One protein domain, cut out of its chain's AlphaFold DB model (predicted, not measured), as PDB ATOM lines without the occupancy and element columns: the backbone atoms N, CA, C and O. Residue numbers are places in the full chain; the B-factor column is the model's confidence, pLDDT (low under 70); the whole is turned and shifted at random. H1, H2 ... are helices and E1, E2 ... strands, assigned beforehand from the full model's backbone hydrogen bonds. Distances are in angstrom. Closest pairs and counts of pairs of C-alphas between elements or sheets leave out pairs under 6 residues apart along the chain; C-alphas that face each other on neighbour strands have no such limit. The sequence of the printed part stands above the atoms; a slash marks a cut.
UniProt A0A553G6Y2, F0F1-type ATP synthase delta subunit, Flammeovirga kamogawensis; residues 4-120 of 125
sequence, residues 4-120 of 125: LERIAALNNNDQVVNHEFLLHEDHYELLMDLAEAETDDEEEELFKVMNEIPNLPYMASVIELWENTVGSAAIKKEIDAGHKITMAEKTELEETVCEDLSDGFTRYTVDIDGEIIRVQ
ATOM      1  N   LEU A   4     266.312 180.467 208.420       89.69
ATOM      2  CA  LEU A   4     265.782 181.329 207.351       89.69
ATOM      3  C   LEU A   4     265.565 180.575 206.026       89.69
ATOM      4  O   LEU A   4     264.569 180.797 205.352       89.69
ATOM      5  N   GLU A   5     266.447 179.632 205.674       89.50
ATOM      6  CA  GLU A   5     266.272 178.778 204.484       89.50
ATOM      7  C   GLU A   5     265.058 177.852 204.642       89.50
ATOM      8  O   GLU A   5     264.329 177.618 203.682       89.50
ATOM      9  N   ARG A   6     264.820 177.342 205.862       89.69
ATOM     10  CA  ARG A   6     263.622 176.549 206.176       89.69
ATOM     11  C   ARG A   6     262.361 177.383 205.995       89.69
ATOM     12  O   ARG A   6     261.423 176.905 205.375       89.69
ATOM     13  N   ILE A   7     262.347 178.598 206.534       90.06
ATOM     14  CA  ILE A   7     261.191 179.497 206.462       90.06
ATOM     15  C   ILE A   7     260.898 179.876 205.010       90.06
ATOM     16  O   ILE A   7     259.763 179.736 204.567       90.06
ATOM     17  N   ALA A   8     261.927 180.242 204.242       88.06
ATOM     18  CA  ALA A   8     261.788 180.512 202.815       88.06
ATOM     19  C   ALA A   8     261.205 179.306 202.054       88.06
ATOM     20  O   ALA A   8     260.333 179.465 201.205       88.06
ATOM     21  N   ALA A   9     261.648 178.086 202.384       87.44
ATOM     22  CA  ALA A   9     261.096 176.872 201.791       87.44
ATOM     23  C   ALA A   9     259.624 176.640 202.182       87.44
ATOM     24  O   ALA A   9     258.826 176.275 201.324       87.44
ATOM     25  N   LEU A  10     259.253 176.884 203.443       88.75
ATOM     26  CA  LEU A  10     257.872 176.755 203.928       88.75
ATOM     27  C   LEU A  10     256.919 177.756 203.260       88.75
ATOM     28  O   LEU A  10     255.781 177.411 202.934       88.75
ATOM     29  N   ASN A  11     257.391 178.976 203.016       85.31
ATOM     30  CA  ASN A  11     256.610 180.018 202.353       85.31
ATOM     31  C   ASN A  11     256.478 179.815 200.835       85.31
ATOM     32  O   ASN A  11     255.745 180.565 200.192       85.31
ATOM     33  N   ASN A  12     257.106 178.793 200.246       83.25
ATOM     34  CA  ASN A  12     256.947 178.486 198.827       83.25
ATOM     35  C   ASN A  12     255.500 178.039 198.494       83.25
ATOM     36  O   ASN A  12     254.838 177.345 199.271       83.25
ATOM     37  N   ASN A  13     255.022 178.407 197.301       73.81
ATOM     38  CA  ASN A  13     253.712 178.023 196.761       73.81
ATOM     39  C   ASN A  13     253.546 176.502 196.622       73.81
ATOM     40  O   ASN A  13     252.434 176.002 196.753       73.81
ATOM     41  N   ASP A  14     254.637 175.769 196.395       80.56
ATOM     42  CA  ASP A  14     254.602 174.317 196.157       80.56
ATOM     43  C   ASP A  14     254.547 173.473 197.446       80.56
ATOM     44  O   ASP A  14     254.539 172.240 197.394       80.56
ATOM     45  N   GLN A  15     254.547 174.113 198.617       82.06
ATOM     46  CA  GLN A  15     254.543 173.418 199.899       82.06
ATOM     47  C   GLN A  15     253.181 172.756 200.163       82.06
ATOM     48  O   GLN A  15     252.132 173.385 200.031       82.06
ATOM     49  N   VAL A  16     253.193 171.493 200.601       86.94
ATOM     50  CA  VAL A  16     251.980 170.825 201.098       86.94
ATOM     51  C   VAL A  16     251.647 171.394 202.475       86.94
ATOM     52  O   VAL A  16     252.441 171.261 203.407       86.94
ATOM     53  N   VAL A  17     250.483 172.035 202.574       91.50
ATOM     54  CA  VAL A  17     249.967 172.670 203.790       91.50
ATOM     55  C   VAL A  17     248.930 171.751 204.438       91.50
ATOM     56  O   VAL A  17     248.052 171.222 203.755       91.50
ATOM     57  N   ASN A  18     249.035 171.547 205.751       95.44
ATOM     58  CA  ASN A  18     248.061 170.783 206.531       95.44
ATOM     59  C   ASN A  18     246.814 171.626 206.828       95.44
ATOM     60  O   ASN A  18     245.695 171.137 206.679       95.44
ATOM     61  N   HIS A  19     247.015 172.893 207.208       95.00
ATOM     62  CA  HIS A  19     245.952 173.845 207.525       95.00
ATOM     63  C   HIS A  19     246.241 175.217 206.918       95.00
ATOM     64  O   HIS A  19     247.312 175.777 207.142       95.00
ATOM     65  N   GLU A  20     245.277 175.763 206.183       94.81
ATOM     66  CA  GLU A  20     245.367 177.092 205.579       94.81
ATOM     67  C   GLU A  20     244.211 177.966 206.068       94.81
ATOM     68  O   GLU A  20     243.045 177.566 206.006       94.81
ATOM     69  N   PHE A  21     244.550 179.151 206.569       96.06
ATOM     70  CA  PHE A  21     243.618 180.171 207.025       96.06
ATOM     71  C   PHE A  21     243.745 181.411 206.145       96.06
ATOM     72  O   PHE A  21     244.854 181.846 205.830       96.06
ATOM     73  N   LEU A  22     242.601 181.984 205.774       95.00
ATOM     74  CA  LEU A  22     242.535 183.243 205.043       95.00
ATOM     75  C   LEU A  22     242.202 184.354 206.033       95.00
ATOM     76  O   LEU A  22     241.151 184.313 206.677       95.00
ATOM     77  N   LEU A  23     243.103 185.320 206.151       95.44
ATOM     78  CA  LEU A  23     242.922 186.519 206.951       95.44
ATOM     79  C   LEU A  23     242.641 187.676 205.997       95.44
ATOM     80  O   LEU A  23     243.423 187.921 205.086       95.44
ATOM     81  N   HIS A  24     241.516 188.361 206.160       94.81
ATOM     82  CA  HIS A  24     241.252 189.545 205.348       94.81
ATOM     83  C   HIS A  24     242.151 190.710 205.783       94.81
ATOM     84  O   HIS A  24     242.509 190.793 206.957       94.81
ATOM     85  N   GLU A  25     242.526 191.579 204.843       93.69
ATOM     86  CA  GLU A  25     243.382 192.747 205.098       93.69
ATOM     87  C   GLU A  25     242.835 193.629 206.225       93.69
ATOM     88  O   GLU A  25     243.579 193.950 207.141       93.69
ATOM     89  N   ASP A  26     241.533 193.909 206.249       94.00
ATOM     90  CA  ASP A  26     240.879 194.653 207.336       94.00
ATOM     91  C   ASP A  26     241.021 193.970 208.707       94.00
ATOM     92  O   ASP A  26     241.211 194.627 209.725       94.00
ATOM     93  N   HIS A  27     240.985 192.638 208.762       94.81
ATOM     94  CA  HIS A  27     241.239 191.903 210.004       94.81
ATOM     95  C   HIS A  27     242.724 191.876 210.390       94.81
ATOM     96  O   HIS A  27     243.043 191.757 211.572       94.81
ATOM     97  N   TYR A  28     243.626 191.938 209.410       94.00
ATOM     98  CA  TYR A  28     245.060 192.070 209.654       94.00
ATOM     99  C   TYR A  28     245.401 193.473 210.171       94.00
ATOM    100  O   TYR A  28     246.144 193.592 211.139       94.00
ATOM    101  N   GLU A  29     244.791 194.515 209.608       93.19
ATOM    102  CA  GLU A  29     244.887 195.893 210.103       93.19
ATOM    103  C   GLU A  29     244.436 195.985 211.565       93.19
ATOM    104  O   GLU A  29     245.162 196.548 212.375       93.19
ATOM    105  N   LEU A  30     243.345 195.312 211.956       94.69
ATOM    106  CA  LEU A  30     242.932 195.245 213.368       94.69
ATOM    107  C   LEU A  30     243.996 194.625 214.292       94.69
ATOM    108  O   LEU A  30     244.096 195.014 215.454       94.69
ATOM    109  N   LEU A  31     244.777 193.648 213.811       94.38
ATOM    110  CA  LEU A  31     245.887 193.082 214.589       94.38
ATOM    111  C   LEU A  31     247.031 194.087 214.749       94.38
ATOM    112  O   LEU A  31     247.652 194.122 215.810       94.38
ATOM    113  N   MET A  32     247.301 194.892 213.720       91.88
ATOM    114  CA  MET A  32     248.313 195.952 213.774       91.88
ATOM    115  C   MET A  32     247.869 197.082 214.705       91.88
ATOM    116  O   MET A  32     248.621 197.461 215.597       91.88
ATOM    117  N   ASP A  33     246.619 197.532 214.580       94.38
ATOM    118  CA  ASP A  33     246.023 198.542 215.457       94.38
ATOM    119  C   ASP A  33     246.088 198.104 216.928       94.38
ATOM    120  O   ASP A  33     246.403 198.904 217.806       94.38
ATOM    121  N   LEU A  34     245.844 196.816 217.211       93.44
ATOM    122  CA  LEU A  34     245.961 196.275 218.567       93.44
ATOM    123  C   LEU A  34     247.405 196.311 219.084       93.44
ATOM    124  O   LEU A  34     247.618 196.586 220.260       93.44
ATOM    125  N   ALA A  35     248.396 196.038 218.232       88.50
ATOM    126  CA  ALA A  35     249.806 196.099 218.615       88.50
ATOM    127  C   ALA A  35     250.291 197.537 218.886       88.50
ATOM    128  O   ALA A  35     251.264 197.724 219.620       88.50
ATOM    129  N   GLU A  36     249.618 198.535 218.309       91.25
ATOM    130  CA  GLU A  36     249.914 199.963 218.463       91.25
ATOM    131  C   GLU A  36     249.066 200.666 219.536       91.25
ATOM    132  O   GLU A  36     249.348 201.819 219.864       91.25
ATOM    133  N   ALA A  37     248.056 199.998 220.101       92.81
ATOM    134  CA  ALA A  37     247.188 200.576 221.121       92.81
ATOM    135  C   ALA A  37     247.996 201.055 222.343       92.81
ATOM    136  O   ALA A  37     248.792 200.314 222.926       92.81
ATOM    137  N   GLU A  38     247.790 202.312 222.751       93.12
ATOM    138  CA  GLU A  38     248.532 202.921 223.864       93.12
ATOM    139  C   GLU A  38     247.732 202.909 225.177       93.12
ATOM    140  O   GLU A  38     248.275 203.217 226.247       93.12
ATOM    141  N   THR A  39     246.434 202.591 225.108       94.25
ATOM    142  CA  THR A  39     245.510 202.665 226.242       94.25
ATOM    143  C   THR A  39     244.596 201.445 226.356       94.25
ATOM    144  O   THR A  39     244.117 200.911 225.360       94.25
ATOM    145  N   ASP A  40     244.270 201.070 227.598       93.69
ATOM    146  CA  ASP A  40     243.334 199.977 227.902       93.69
ATOM    147  C   ASP A  40     241.947 200.181 227.249       93.69
ATOM    148  O   ASP A  40     241.292 199.215 226.861       93.69
ATOM    149  N   ASP A  41     241.493 201.437 227.117       94.38
ATOM    150  CA  ASP A  41     240.204 201.769 226.494       94.38
ATOM    151  C   ASP A  41     240.223 201.496 224.972       94.38
ATOM    152  O   ASP A  41     239.234 201.005 224.422       94.38
ATOM    153  N   GLU A  42     241.337 201.790 224.287       93.06
ATOM    154  CA  GLU A  42     241.531 201.479 222.861       93.06
ATOM    155  C   GLU A  42     241.616 199.967 222.631       93.06
ATOM    156  O   GLU A  42     240.940 199.439 221.743       93.06
ATOM    157  N   GLU A  43     242.375 199.259 223.476       92.62
ATOM    158  CA  GLU A  43     242.458 197.797 223.439       92.62
ATOM    159  C   GLU A  43     241.070 197.153 223.600       92.62
ATOM    160  O   GLU A  43     240.708 196.250 222.839       92.62
ATOM    161  N   GLU A  44     240.251 197.613 224.556       94.44
ATOM    162  CA  GLU A  44     238.924 197.038 224.807       94.44
ATOM    163  C   GLU A  44     237.976 197.194 223.604       94.44
ATOM    164  O   GLU A  44     237.215 196.272 223.288       94.44
ATOM    165  N   GLU A  45     238.006 198.340 222.918       93.75
ATOM    166  CA  GLU A  45     237.195 198.569 221.718       93.75
ATOM    167  C   GLU A  45     237.632 197.676 220.549       93.75
ATOM    168  O   GLU A  45     236.778 197.069 219.894       93.75
ATOM    169  N   LEU A  46     238.940 197.503 220.334       93.88
ATOM    170  CA  LEU A  46     239.469 196.583 219.322       93.88
ATOM    171  C   LEU A  46     239.094 195.129 219.639       93.88
ATOM    172  O   LEU A  46     238.579 194.413 218.773       93.88
ATOM    173  N   PHE A  47     239.232 194.702 220.898       92.69
ATOM    174  CA  PHE A  47     238.860 193.348 221.317       92.69
ATOM    175  C   PHE A  47     237.384 193.032 221.069       92.69
ATOM    176  O   PHE A  47     237.066 191.899 220.699       92.69
ATOM    177  N   LYS A  48     236.470 194.000 221.236       92.06
ATOM    178  CA  LYS A  48     235.039 193.798 220.947       92.06
ATOM    179  C   LYS A  48     234.808 193.410 219.489       92.06
ATOM    180  O   LYS A  48     234.045 192.479 219.242       92.06
ATOM    181  N   VAL A  49     235.483 194.079 218.553       91.38
ATOM    182  CA  VAL A  49     235.398 193.778 217.114       91.38
ATOM    183  C   VAL A  49     236.048 192.425 216.813       91.38
ATOM    184  O   VAL A  49     235.453 191.561 216.170       91.38
ATOM    185  N   MET A  50     237.250 192.201 217.342       93.12
ATOM    186  CA  MET A  50     238.047 191.001 217.081       93.12
ATOM    187  C   MET A  50     237.415 189.712 217.616       93.12
ATOM    188  O   MET A  50     237.592 188.646 217.027       93.12
ATOM    189  N   ASN A  51     236.655 189.789 218.712       91.06
ATOM    190  CA  ASN A  51     236.012 188.632 219.339       91.06
ATOM    191  C   ASN A  51     234.958 187.958 218.440       91.06
ATOM    192  O   ASN A  51     234.596 186.802 218.666       91.06
ATOM    193  N   GLU A  52     234.466 188.652 217.413       90.50
ATOM    194  CA  GLU A  52     233.512 188.098 216.448       90.50
ATOM    195  C   GLU A  52     234.195 187.365 215.280       90.50
ATOM    196  O   GLU A  52     233.527 186.634 214.544       90.50
ATOM    197  N   ILE A  53     235.519 187.501 215.120       92.81
ATOM    198  CA  ILE A  53     236.274 186.950 213.988       92.81
ATOM    199  C   ILE A  53     236.752 185.523 214.320       92.81
ATOM    200  O   ILE A  53     237.606 185.323 215.193       92.81
ATOM    201  N   PRO A  54     236.250 184.482 213.622       92.38
ATOM    202  CA  PRO A  54     236.608 183.100 213.919       92.38
ATOM    203  C   PRO A  54     238.097 182.824 213.717       92.38
ATOM    204  O   PRO A  54     238.690 183.237 212.724       92.38
ATOM    205  N   ASN A  55     238.684 182.044 214.627       94.56
ATOM    206  CA  ASN A  55     240.091 181.627 214.597       94.56
ATOM    207  C   ASN A  55     241.115 182.776 214.613       94.56
ATOM    208  O   ASN A  55     242.308 182.485 214.541       94.56
ATOM    209  N   LEU A  56     240.697 184.041 214.756       95.62
ATOM    210  CA  LEU A  56     241.606 185.188 214.772       95.62
ATOM    211  C   LEU A  56     242.713 185.061 215.825       95.62
ATOM    212  O   LEU A  56     243.865 185.248 215.450       95.62
ATOM    213  N   PRO A  57     242.441 184.626 217.075       94.38
ATOM    214  CA  PRO A  57     243.511 184.429 218.054       94.38
ATOM    215  C   PRO A  57     244.553 183.396 217.609       94.38
ATOM    216  O   PRO A  57     245.744 183.555 217.859       94.38
ATOM    217  N   TYR A  58     244.114 182.332 216.931       96.19
ATOM    218  CA  TYR A  58     245.030 181.314 216.423       96.19
ATOM    219  C   TYR A  58     245.849 181.840 215.240       96.19
ATOM    220  O   TYR A  58     247.068 181.685 215.234       96.19
ATOM    221  N   MET A  59     245.208 182.517 214.282       96.94
ATOM    222  CA  MET A  59     245.900 183.163 213.161       96.94
ATOM    223  C   MET A  59     246.940 184.180 213.647       96.94
ATOM    224  O   MET A  59     248.081 184.127 213.197       96.94
ATOM    225  N   ALA A  60     246.579 185.028 214.617       96.12
ATOM    226  CA  ALA A  60     247.482 185.988 215.248       96.12
ATOM    227  C   ALA A  60     248.708 185.291 215.855       96.12
ATOM    228  O   ALA A  60     249.837 185.604 215.493       96.12
ATOM    229  N   SER A  61     248.501 184.247 216.667       95.94
ATOM    230  CA  SER A  61     249.617 183.484 217.246       95.94
ATOM    231  C   SER A  61     250.531 182.821 216.207       95.94
ATOM    232  O   SER A  61     251.728 182.666 216.448       95.94
ATOM    233  N   VAL A  62     249.996 182.424 215.044       96.75
ATOM    234  CA  VAL A  62     250.797 181.868 213.943       96.75
ATOM    235  C   VAL A  62     251.672 182.951 213.309       96.75
ATOM    236  O   VAL A  62     252.853 182.692 213.061       96.75
ATOM    237  N   ILE A  63     251.116 184.143 213.074       95.50
ATOM    238  CA  ILE A  63     251.846 185.310 212.558       95.50
ATOM    239  C   ILE A  63     252.964 185.692 213.537       95.50
ATOM    240  O   ILE A  63     254.135 185.684 213.158       95.50
ATOM    241  N   GLU A  64     252.635 185.881 214.817       95.19
ATOM    242  CA  GLU A  64     253.605 186.221 215.866       95.19
ATOM    243  C   GLU A  64     254.724 185.177 215.986       95.19
ATOM    244  O   GLU A  64     255.903 185.512 216.125       95.19
ATOM    245  N   LEU A  65     254.386 183.883 215.942       95.94
ATOM    246  CA  LEU A  65     255.379 182.811 215.983       95.94
ATOM    247  C   LEU A  65     256.335 182.901 214.791       95.94
ATOM    248  O   LEU A  65     257.547 182.713 214.950       95.94
ATOM    249  N   TRP A  66     255.799 183.168 213.601       95.62
ATOM    250  CA  TRP A  66     256.587 183.308 212.386       95.62
ATOM    251  C   TRP A  66     257.557 184.489 212.491       95.62
ATOM    252  O   TRP A  66     258.765 184.287 212.344       95.62
ATOM    253  N   GLU A  67     257.061 185.679 212.834       94.12
ATOM    254  CA  GLU A  67     257.846 186.919 212.937       94.12
ATOM    255  C   GLU A  67     258.956 186.799 213.979       94.12
ATOM    256  O   GLU A  67     260.127 187.056 213.689       94.12
ATOM    257  N   ASN A  68     258.630 186.280 215.165       94.31
ATOM    258  CA  ASN A  68     259.615 186.044 216.217       94.31
ATOM    259  C   ASN A  68     260.706 185.059 215.777       94.31
ATOM    260  O   ASN A  68     261.882 185.218 216.128       94.31
ATOM    261  N   THR A  69     260.340 184.034 215.000       94.62
ATOM    262  CA  THR A  69     261.293 183.041 214.487       94.62
ATOM    263  C   THR A  69     262.202 183.648 213.418       94.62
ATOM    264  O   THR A  69     263.418 183.423 213.456       94.62
ATOM    265  N   VAL A  70     261.642 184.419 212.482       93.31
ATOM    266  CA  VAL A  70     262.395 185.133 211.440       93.31
ATOM    267  C   VAL A  70     263.355 186.132 212.071       93.31
ATOM    268  O   VAL A  70     264.563 186.043 211.831       93.31
ATOM    269  N   GLY A  71     262.846 187.004 212.938       93.88
ATOM    270  CA  GLY A  71     263.623 188.037 213.605       93.88
ATOM    271  C   GLY A  71     264.776 187.470 214.427       93.88
ATOM    272  O   GLY A  71     265.941 187.831 214.233       93.88
ATOM    273  N   SER A  72     264.495 186.460 215.255       94.88
ATOM    274  CA  SER A  72     265.530 185.760 216.028       94.88
ATOM    275  C   SER A  72     266.604 185.131 215.135       94.88
ATOM    276  O   SER A  72     267.795 185.169 215.461       94.88
ATOM    277  N   ALA A  73     266.215 184.543 214.001       94.38
ATOM    278  CA  ALA A  73     267.152 183.925 213.071       94.38
ATOM    279  C   ALA A  73     268.005 184.958 212.315       94.38
ATOM    280  O   ALA A  73     269.192 184.700 212.086       94.38
ATOM    281  N   ALA A  74     267.438 186.116 211.969       93.12
ATOM    282  CA  ALA A  74     268.153 187.235 211.362       93.12
ATOM    283  C   ALA A  74     269.205 187.809 212.321       93.12
ATOM    284  O   ALA A  74     270.387 187.860 211.984       93.12
ATOM    285  N   ILE A  75     268.820 188.111 213.563       94.94
ATOM    286  CA  ILE A  75     269.742 188.610 214.596       94.94
ATOM    287  C   ILE A  75     270.858 187.600 214.859       94.94
ATOM    288  O   ILE A  75     272.038 187.956 214.917       94.94
ATOM    289  N   LYS A  76     270.512 186.312 214.982       94.75
ATOM    290  CA  LYS A  76     271.504 185.256 215.201       94.75
ATOM    291  C   LYS A  76     272.527 185.202 214.063       94.75
ATOM    292  O   LYS A  76     273.710 185.015 214.332       94.75
ATOM    293  N   LYS A  77     272.094 185.353 212.808       93.25
ATOM    294  CA  LYS A  77     272.985 185.354 211.639       93.25
ATOM    295  C   LYS A  77     274.033 186.467 211.739       93.25
ATOM    296  O   LYS A  77     275.203 186.197 211.475       93.25
ATOM    297  N   GLU A  78     273.641 187.667 212.155       94.81
ATOM    298  CA  GLU A  78     274.572 188.790 212.314       94.81
ATOM    299  C   GLU A  78     275.542 188.578 213.486       94.81
ATOM    300  O   GLU A  78     276.746 188.814 213.359       94.81
ATOM    301  N   ILE A  79     275.052 188.032 214.603       94.69
ATOM    302  CA  ILE A  79     275.899 187.652 215.746       94.69
ATOM    303  C   ILE A  79     276.926 186.585 215.339       94.69
ATOM    304  O   ILE A  79     278.105 186.704 215.677       94.69
ATOM    305  N   ASP A  80     276.513 185.561 214.586       94.38
ATOM    306  CA  ASP A  80     277.403 184.503 214.089       94.38
ATOM    307  C   ASP A  80     278.467 185.049 213.112       94.38
ATOM    308  O   ASP A  80     279.552 184.475 213.000       94.38
ATOM    309  N   ALA A  81     278.182 186.161 212.424       94.62
ATOM    310  CA  ALA A  81     279.129 186.887 211.576       94.62
ATOM    311  C   ALA A  81     280.075 187.817 212.370       94.62
ATOM    312  O   ALA A  81     280.998 188.398 211.797       94.62
ATOM    313  N   GLY A  82     279.899 187.917 213.692       96.38
ATOM    314  CA  GLY A  82     280.728 188.723 214.588       96.38
ATOM    315  C   GLY A  82     280.239 190.161 214.775       96.38
ATOM    316  O   GLY A  82     280.965 190.969 215.358       96.38
ATOM    317  N   HIS A  83     279.032 190.491 214.308       95.88
ATOM    318  CA  HIS A  83     278.420 191.797 214.531       95.88
ATOM    319  C   HIS A  83     277.771 191.870 215.918       95.88
ATOM    320  O   HIS A  83     277.272 190.886 216.463       95.88
ATOM    321  N   LYS A  84     277.777 193.067 216.509       94.75
ATOM    322  CA  LYS A  84     277.005 193.372 217.716       94.75
ATOM    323  C   LYS A  84     275.754 194.123 217.283       94.75
ATOM    324  O   LYS A  84     275.893 195.156 216.647       94.75
ATOM    325  N   ILE A  85     274.588 193.625 217.681       94.75
ATOM    326  CA  ILE A  85     273.291 194.219 217.348       94.75
ATOM    327  C   ILE A  85     272.771 195.005 218.548       94.75
ATOM    328  O   ILE A  85     272.728 194.499 219.674       94.75
ATOM    329  N   THR A  86     272.440 196.270 218.326       94.31
ATOM    330  CA  THR A  86     271.775 197.143 219.293       94.31
ATOM    331  C   THR A  86     270.258 196.988 219.215       94.31
ATOM    332  O   THR A  86     269.720 196.450 218.254       94.31
ATOM    333  N   MET A  87     269.541 197.490 220.225       92.38
ATOM    334  CA  MET A  87     268.073 197.472 220.205       92.38
ATOM    335  C   MET A  87     267.476 198.320 219.075       92.38
ATOM    336  O   MET A  87     266.397 197.994 218.608       92.38
ATOM    337  N   ALA A  88     268.169 199.375 218.633       88.62
ATOM    338  CA  ALA A  88     267.717 200.185 217.504       88.62
ATOM    339  C   ALA A  88     267.847 199.419 216.175       88.62
ATOM    340  O   ALA A  88     266.932 199.438 215.364       88.62
ATOM    341  N   GLU A  89     268.954 198.693 215.989       92.56
ATOM    342  CA  GLU A  89     269.191 197.869 214.792       92.56
ATOM    343  C   GLU A  89     268.323 196.604 214.770       92.56
ATOM    344  O   GLU A  89     268.061 196.064 213.700       92.56
ATOM    345  N   LYS A  90     267.887 196.114 215.942       94.06
ATOM    346  CA  LYS A  90     267.005 194.945 216.059       94.06
ATOM    347  C   LYS A  90     265.746 195.133 215.217       94.06
ATOM    348  O   LYS A  90     265.477 194.295 214.370       94.06
ATOM    349  N   THR A  91     265.003 196.210 215.464       90.81
ATOM    350  CA  THR A  91     263.704 196.452 214.823       90.81
ATOM    351  C   THR A  91     263.842 196.547 213.304       90.81
ATOM    352  O   THR A  91     263.180 195.807 212.589       90.81
ATOM    353  N   GLU A  92     264.795 197.348 212.815       91.56
ATOM    354  CA  GLU A  92     265.042 197.516 211.374       91.56
ATOM    355  C   GLU A  92     265.421 196.190 210.685       91.56
ATOM    356  O   GLU A  92     264.965 195.893 209.578       91.56
ATOM    357  N   LEU A  93     266.236 195.358 211.346       92.44
ATOM    358  CA  LEU A  93     266.634 194.054 210.817       92.44
ATOM    359  C   LEU A  93     265.461 193.068 210.757       92.44
ATOM    360  O   LEU A  93     265.359 192.299 209.802       92.44
ATOM    361  N   GLU A  94     264.618 193.052 211.788       92.25
ATOM    362  CA  GLU A  94     263.440 192.187 211.848       92.25
ATOM    363  C   GLU A  94     262.441 192.558 210.752       92.25
ATOM    364  O   GLU A  94     262.075 191.687 209.969       92.25
ATOM    365  N   GLU A  95     262.091 193.840 210.635       89.25
ATOM    366  CA  GLU A  95     261.163 194.350 209.618       89.25
ATOM    367  C   GLU A  95     261.637 194.015 208.201       89.25
ATOM    368  O   GLU A  95     260.898 193.401 207.433       89.25
ATOM    369  N   THR A  96     262.904 194.312 207.891       90.75
ATOM    370  CA  THR A  96     263.477 194.073 206.556       90.75
ATOM    371  C   THR A  96     263.398 192.596 206.162       90.75
ATOM    372  O   THR A  96     262.997 192.251 205.052       90.75
ATOM    373  N   VAL A  97     263.788 191.686 207.062       91.19
ATOM    374  CA  VAL A  97     263.825 190.251 206.739       91.19
ATOM    375  C   VAL A  97     262.424 189.635 206.748       91.19
ATOM    376  O   VAL A  97     262.159 188.716 205.969       91.19
ATOM    377  N   CYS A  98     261.526 190.121 207.608       91.12
ATOM    378  CA  CYS A  98     260.122 189.728 207.584       91.12
ATOM    379  C   CYS A  98     259.471 190.114 206.251       91.12
ATOM    380  O   CYS A  98     258.851 189.253 205.629       91.12
ATOM    381  N   GLU A  99     259.663 191.341 205.762       89.44
ATOM    382  CA  GLU A  99     259.136 191.794 204.465       89.44
ATOM    383  C   GLU A  99     259.674 190.933 203.306       89.44
ATOM    384  O   GLU A  99     258.894 190.400 202.510       89.44
ATOM    385  N   ASP A 100     260.991 190.694 203.275       89.19
ATOM    386  CA  ASP A 100     261.659 189.885 202.245       89.19
ATOM    387  C   ASP A 100     261.123 188.442 202.169       89.19
ATOM    388  O   ASP A 100     261.034 187.852 201.087       89.19
ATOM    389  N   LEU A 101     260.808 187.828 203.316       88.44
ATOM    390  CA  LEU A 101     260.400 186.419 203.394       88.44
ATOM    391  C   LEU A 101     258.886 186.199 203.315       88.44
ATOM    392  O   LEU A 101     258.467 185.062 203.075       88.44
ATOM    393  N   SER A 102     258.079 187.234 203.531       81.12
ATOM    394  CA  SER A 102     256.612 187.149 203.595       81.12
ATOM    395  C   SER A 102     255.902 187.510 202.284       81.12
ATOM    396  O   SER A 102     254.673 187.562 202.273       81.12
ATOM    397  N   ASP A 103     256.646 187.729 201.190       76.06
ATOM    398  CA  ASP A 103     256.111 188.243 199.913       76.06
ATOM    399  C   ASP A 103     255.252 189.500 200.152       76.06
ATOM    400  O   ASP A 103     254.076 189.550 199.789       76.06
ATOM    401  N   GLY A 104     255.824 190.476 200.876       67.75
ATOM    402  CA  GLY A 104     255.149 191.722 201.247       67.75
ATOM    403  C   GLY A 104     254.025 191.547 202.275       67.75
ATOM    404  O   GLY A 104     252.941 192.083 202.071       67.75
ATOM    405  N   PHE A 105     254.266 190.792 203.354       74.50
ATOM    406  CA  PHE A 105     253.321 190.520 204.456       74.50
ATOM    407  C   PHE A 105     252.055 189.750 204.056       74.50
ATOM    408  O   PHE A 105     251.038 189.770 204.745       74.50
ATOM    409  N   THR A 106     252.107 189.004 202.953       86.69
ATOM    410  CA  THR A 106     250.940 188.254 202.470       86.69
ATOM    411  C   THR A 106     250.877 186.832 203.012       86.69
ATOM    412  O   THR A 106     249.820 186.195 202.948       86.69
ATOM    413  N   ARG A 107     251.985 186.290 203.541       90.75
ATOM    414  CA  ARG A 107     252.059 184.871 203.910       90.75
ATOM    415  C   ARG A 107     252.956 184.554 205.101       90.75
ATOM    416  O   ARG A 107     254.164 184.792 205.082       90.75
ATOM    417  N   TYR A 108     252.377 183.804 206.036       94.31
ATOM    418  CA  TYR A 108     253.027 183.326 207.252       94.31
ATOM    419  C   TYR A 108     252.841 181.813 207.365       94.31
ATOM    420  O   TYR A 108     251.739 181.332 207.631       94.31
ATOM    421  N   THR A 109     253.904 181.040 207.116       94.56
ATOM    422  CA  THR A 109     253.862 179.568 207.177       94.56
ATOM    423  C   THR A 109     254.794 179.034 208.262       94.56
ATOM    424  O   THR A 109     256.007 179.249 208.210       94.56
ATOM    425  N   VAL A 110     254.242 178.292 209.220       95.00
ATOM    426  CA  VAL A 110     254.963 177.699 210.357       95.00
ATOM    427  C   VAL A 110     254.798 176.179 210.392       95.00
ATOM    428  O   VAL A 110     253.904 175.618 209.762       95.00
ATOM    429  N   ASP A 111     255.681 175.512 211.132       94.19
ATOM    430  CA  ASP A 111     255.605 174.081 211.445       94.19
ATOM    431  C   ASP A 111     255.346 173.936 212.948       94.19
ATOM    432  O   ASP A 111     256.183 174.351 213.757       94.19
ATOM    433  N   ILE A 112     254.183 173.393 213.305       93.88
ATOM    434  CA  ILE A 112     253.756 173.153 214.687       93.88
ATOM    435  C   ILE A 112     253.466 171.662 214.817       93.88
ATOM    436  O   ILE A 112     252.602 171.132 214.130       93.88
ATOM    437  N   ASP A 113     254.218 170.972 215.677       93.50
ATOM    438  CA  ASP A 113     254.074 169.532 215.932       93.50
ATOM    439  C   ASP A 113     254.099 168.642 214.665       93.50
ATOM    440  O   ASP A 113     253.543 167.544 214.640       93.50
ATOM    441  N   GLY A 114     254.812 169.083 213.618       90.62
ATOM    442  CA  GLY A 114     254.918 168.383 212.336       90.62
ATOM    443  C   GLY A 114     253.793 168.700 211.348       90.62
ATOM    444  O   GLY A 114     253.771 168.124 210.259       90.62
ATOM    445  N   GLU A 115     252.880 169.606 211.700       94.31
ATOM    446  CA  GLU A 115     251.847 170.138 210.818       94.31
ATOM    447  C   GLU A 115     252.278 171.490 210.245       94.31
ATOM    448  O   GLU A 115     252.705 172.394 210.965       94.31
ATOM    449  N   ILE A 116     252.154 171.636 208.927       94.81
ATOM    450  CA  ILE A 116     252.422 172.888 208.227       94.81
ATOM    451  C   ILE A 116     251.156 173.740 208.242       94.81
ATOM    452  O   ILE A 116     250.161 173.398 207.595       94.81
ATOM    453  N   ILE A 117     251.207 174.850 208.972       96.62
ATOM    454  CA  ILE A 117     250.106 175.801 209.132       96.62
ATOM    455  C   ILE A 117     250.435 177.068 208.353       96.62
ATOM    456  O   ILE A 117     251.537 177.601 208.483       96.62
ATOM    457  N   ARG A 118     249.485 177.562 207.558       95.19
ATOM    458  CA  ARG A 118     249.621 178.795 206.780       95.19
ATOM    459  C   ARG A 118     248.504 179.775 207.107       95.19
ATOM    460  O   ARG A 118     247.332 179.410 207.061       95.19
ATOM    461  N   VAL A 119     248.877 181.024 207.353       95.81
ATOM    462  CA  VAL A 119     247.978 182.179 207.299       95.81
ATOM    463  C   VAL A 119     248.329 182.976 206.050       95.81
ATOM    464  O   VAL A 119     249.496 183.315 205.833       95.81
ATOM    465  N   GLN A 120     247.330 183.236 205.212       94.50
ATOM    466  CA  GLN A 120     247.464 184.069 204.025       94.50
ATOM    467  C   GLN A 120     246.576 185.303 204.164       94.50
ATOM    468  O   GLN A 120     245.362 185.171 204.338       94.50
TER     469      GLN A 120
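This is residues 4 to 120 of the 125 residues of the protein "F0F1-type ATP synthase delta subunit" of Flammeovirga kamogawensis (UniProt A0A553G6Y2). A small three-stranded sheet has the long helix H4 running across one face, and H1 beside the strands on the opposite face. The hairpin H2 and H3 lies near the beginning of H4, while H5 crosses H4 farther along. The printed part has 117 residues, with five named helices and three named strands in the order H1 E1 H2 H3 H4 H5 E2 E3; its class is mixed, helices and strands, and the mixed sheet runs E1 E3 E2. The whole is compact, with a radius of gyration of the C-alphas of 15.6 A and spans of 46 by 37 by 24 A.

E1 is residues 19 to 24, E3 115 to 120, ending at C-alpha 120 (247.464, 184.069, 204.025), and E2 107 to 112. H4, residues 56 to 80, measures 35.8 A from C-alpha 56 at (241.606, 185.188, 214.772). H5 is residues 87 to 101, 21.5 A; H2 25 to 36, 16.5 A; H3 40 to 50, 15.0 A; H1 4 to 10, 9.8 A.

E3 is parallel to E1, with N 21 and O 118 2.8 A apart, and antiparallel to E2 in a hairpin, with N 110 and O 117 2.9 A apart. H4 is on the sheet at a height of 7.3 A, across the strands. H1 is on the opposite face. H4 touches H5 with residues 67 to 75 alone, at a steep tilt of 66 degrees; the closest C-alphas, Gly 71 and Glu 94, are 4.5 A apart. H2 and H3 touch as a helical hairpin; the closest C-alphas, Leu 34 and Glu 43, are 6.2 A apart. Every O i to N i+4 pair is within hydrogen-bond range in H1, H2 and H4, with 6 of 7 in H3 and 9 of 11 in H5.

The C-alphas farthest apart, Glu 52 and Gly 82, are 47.3 A apart. The printed part has no cut and no long link. Residue 104 is under 70 in pLDDT.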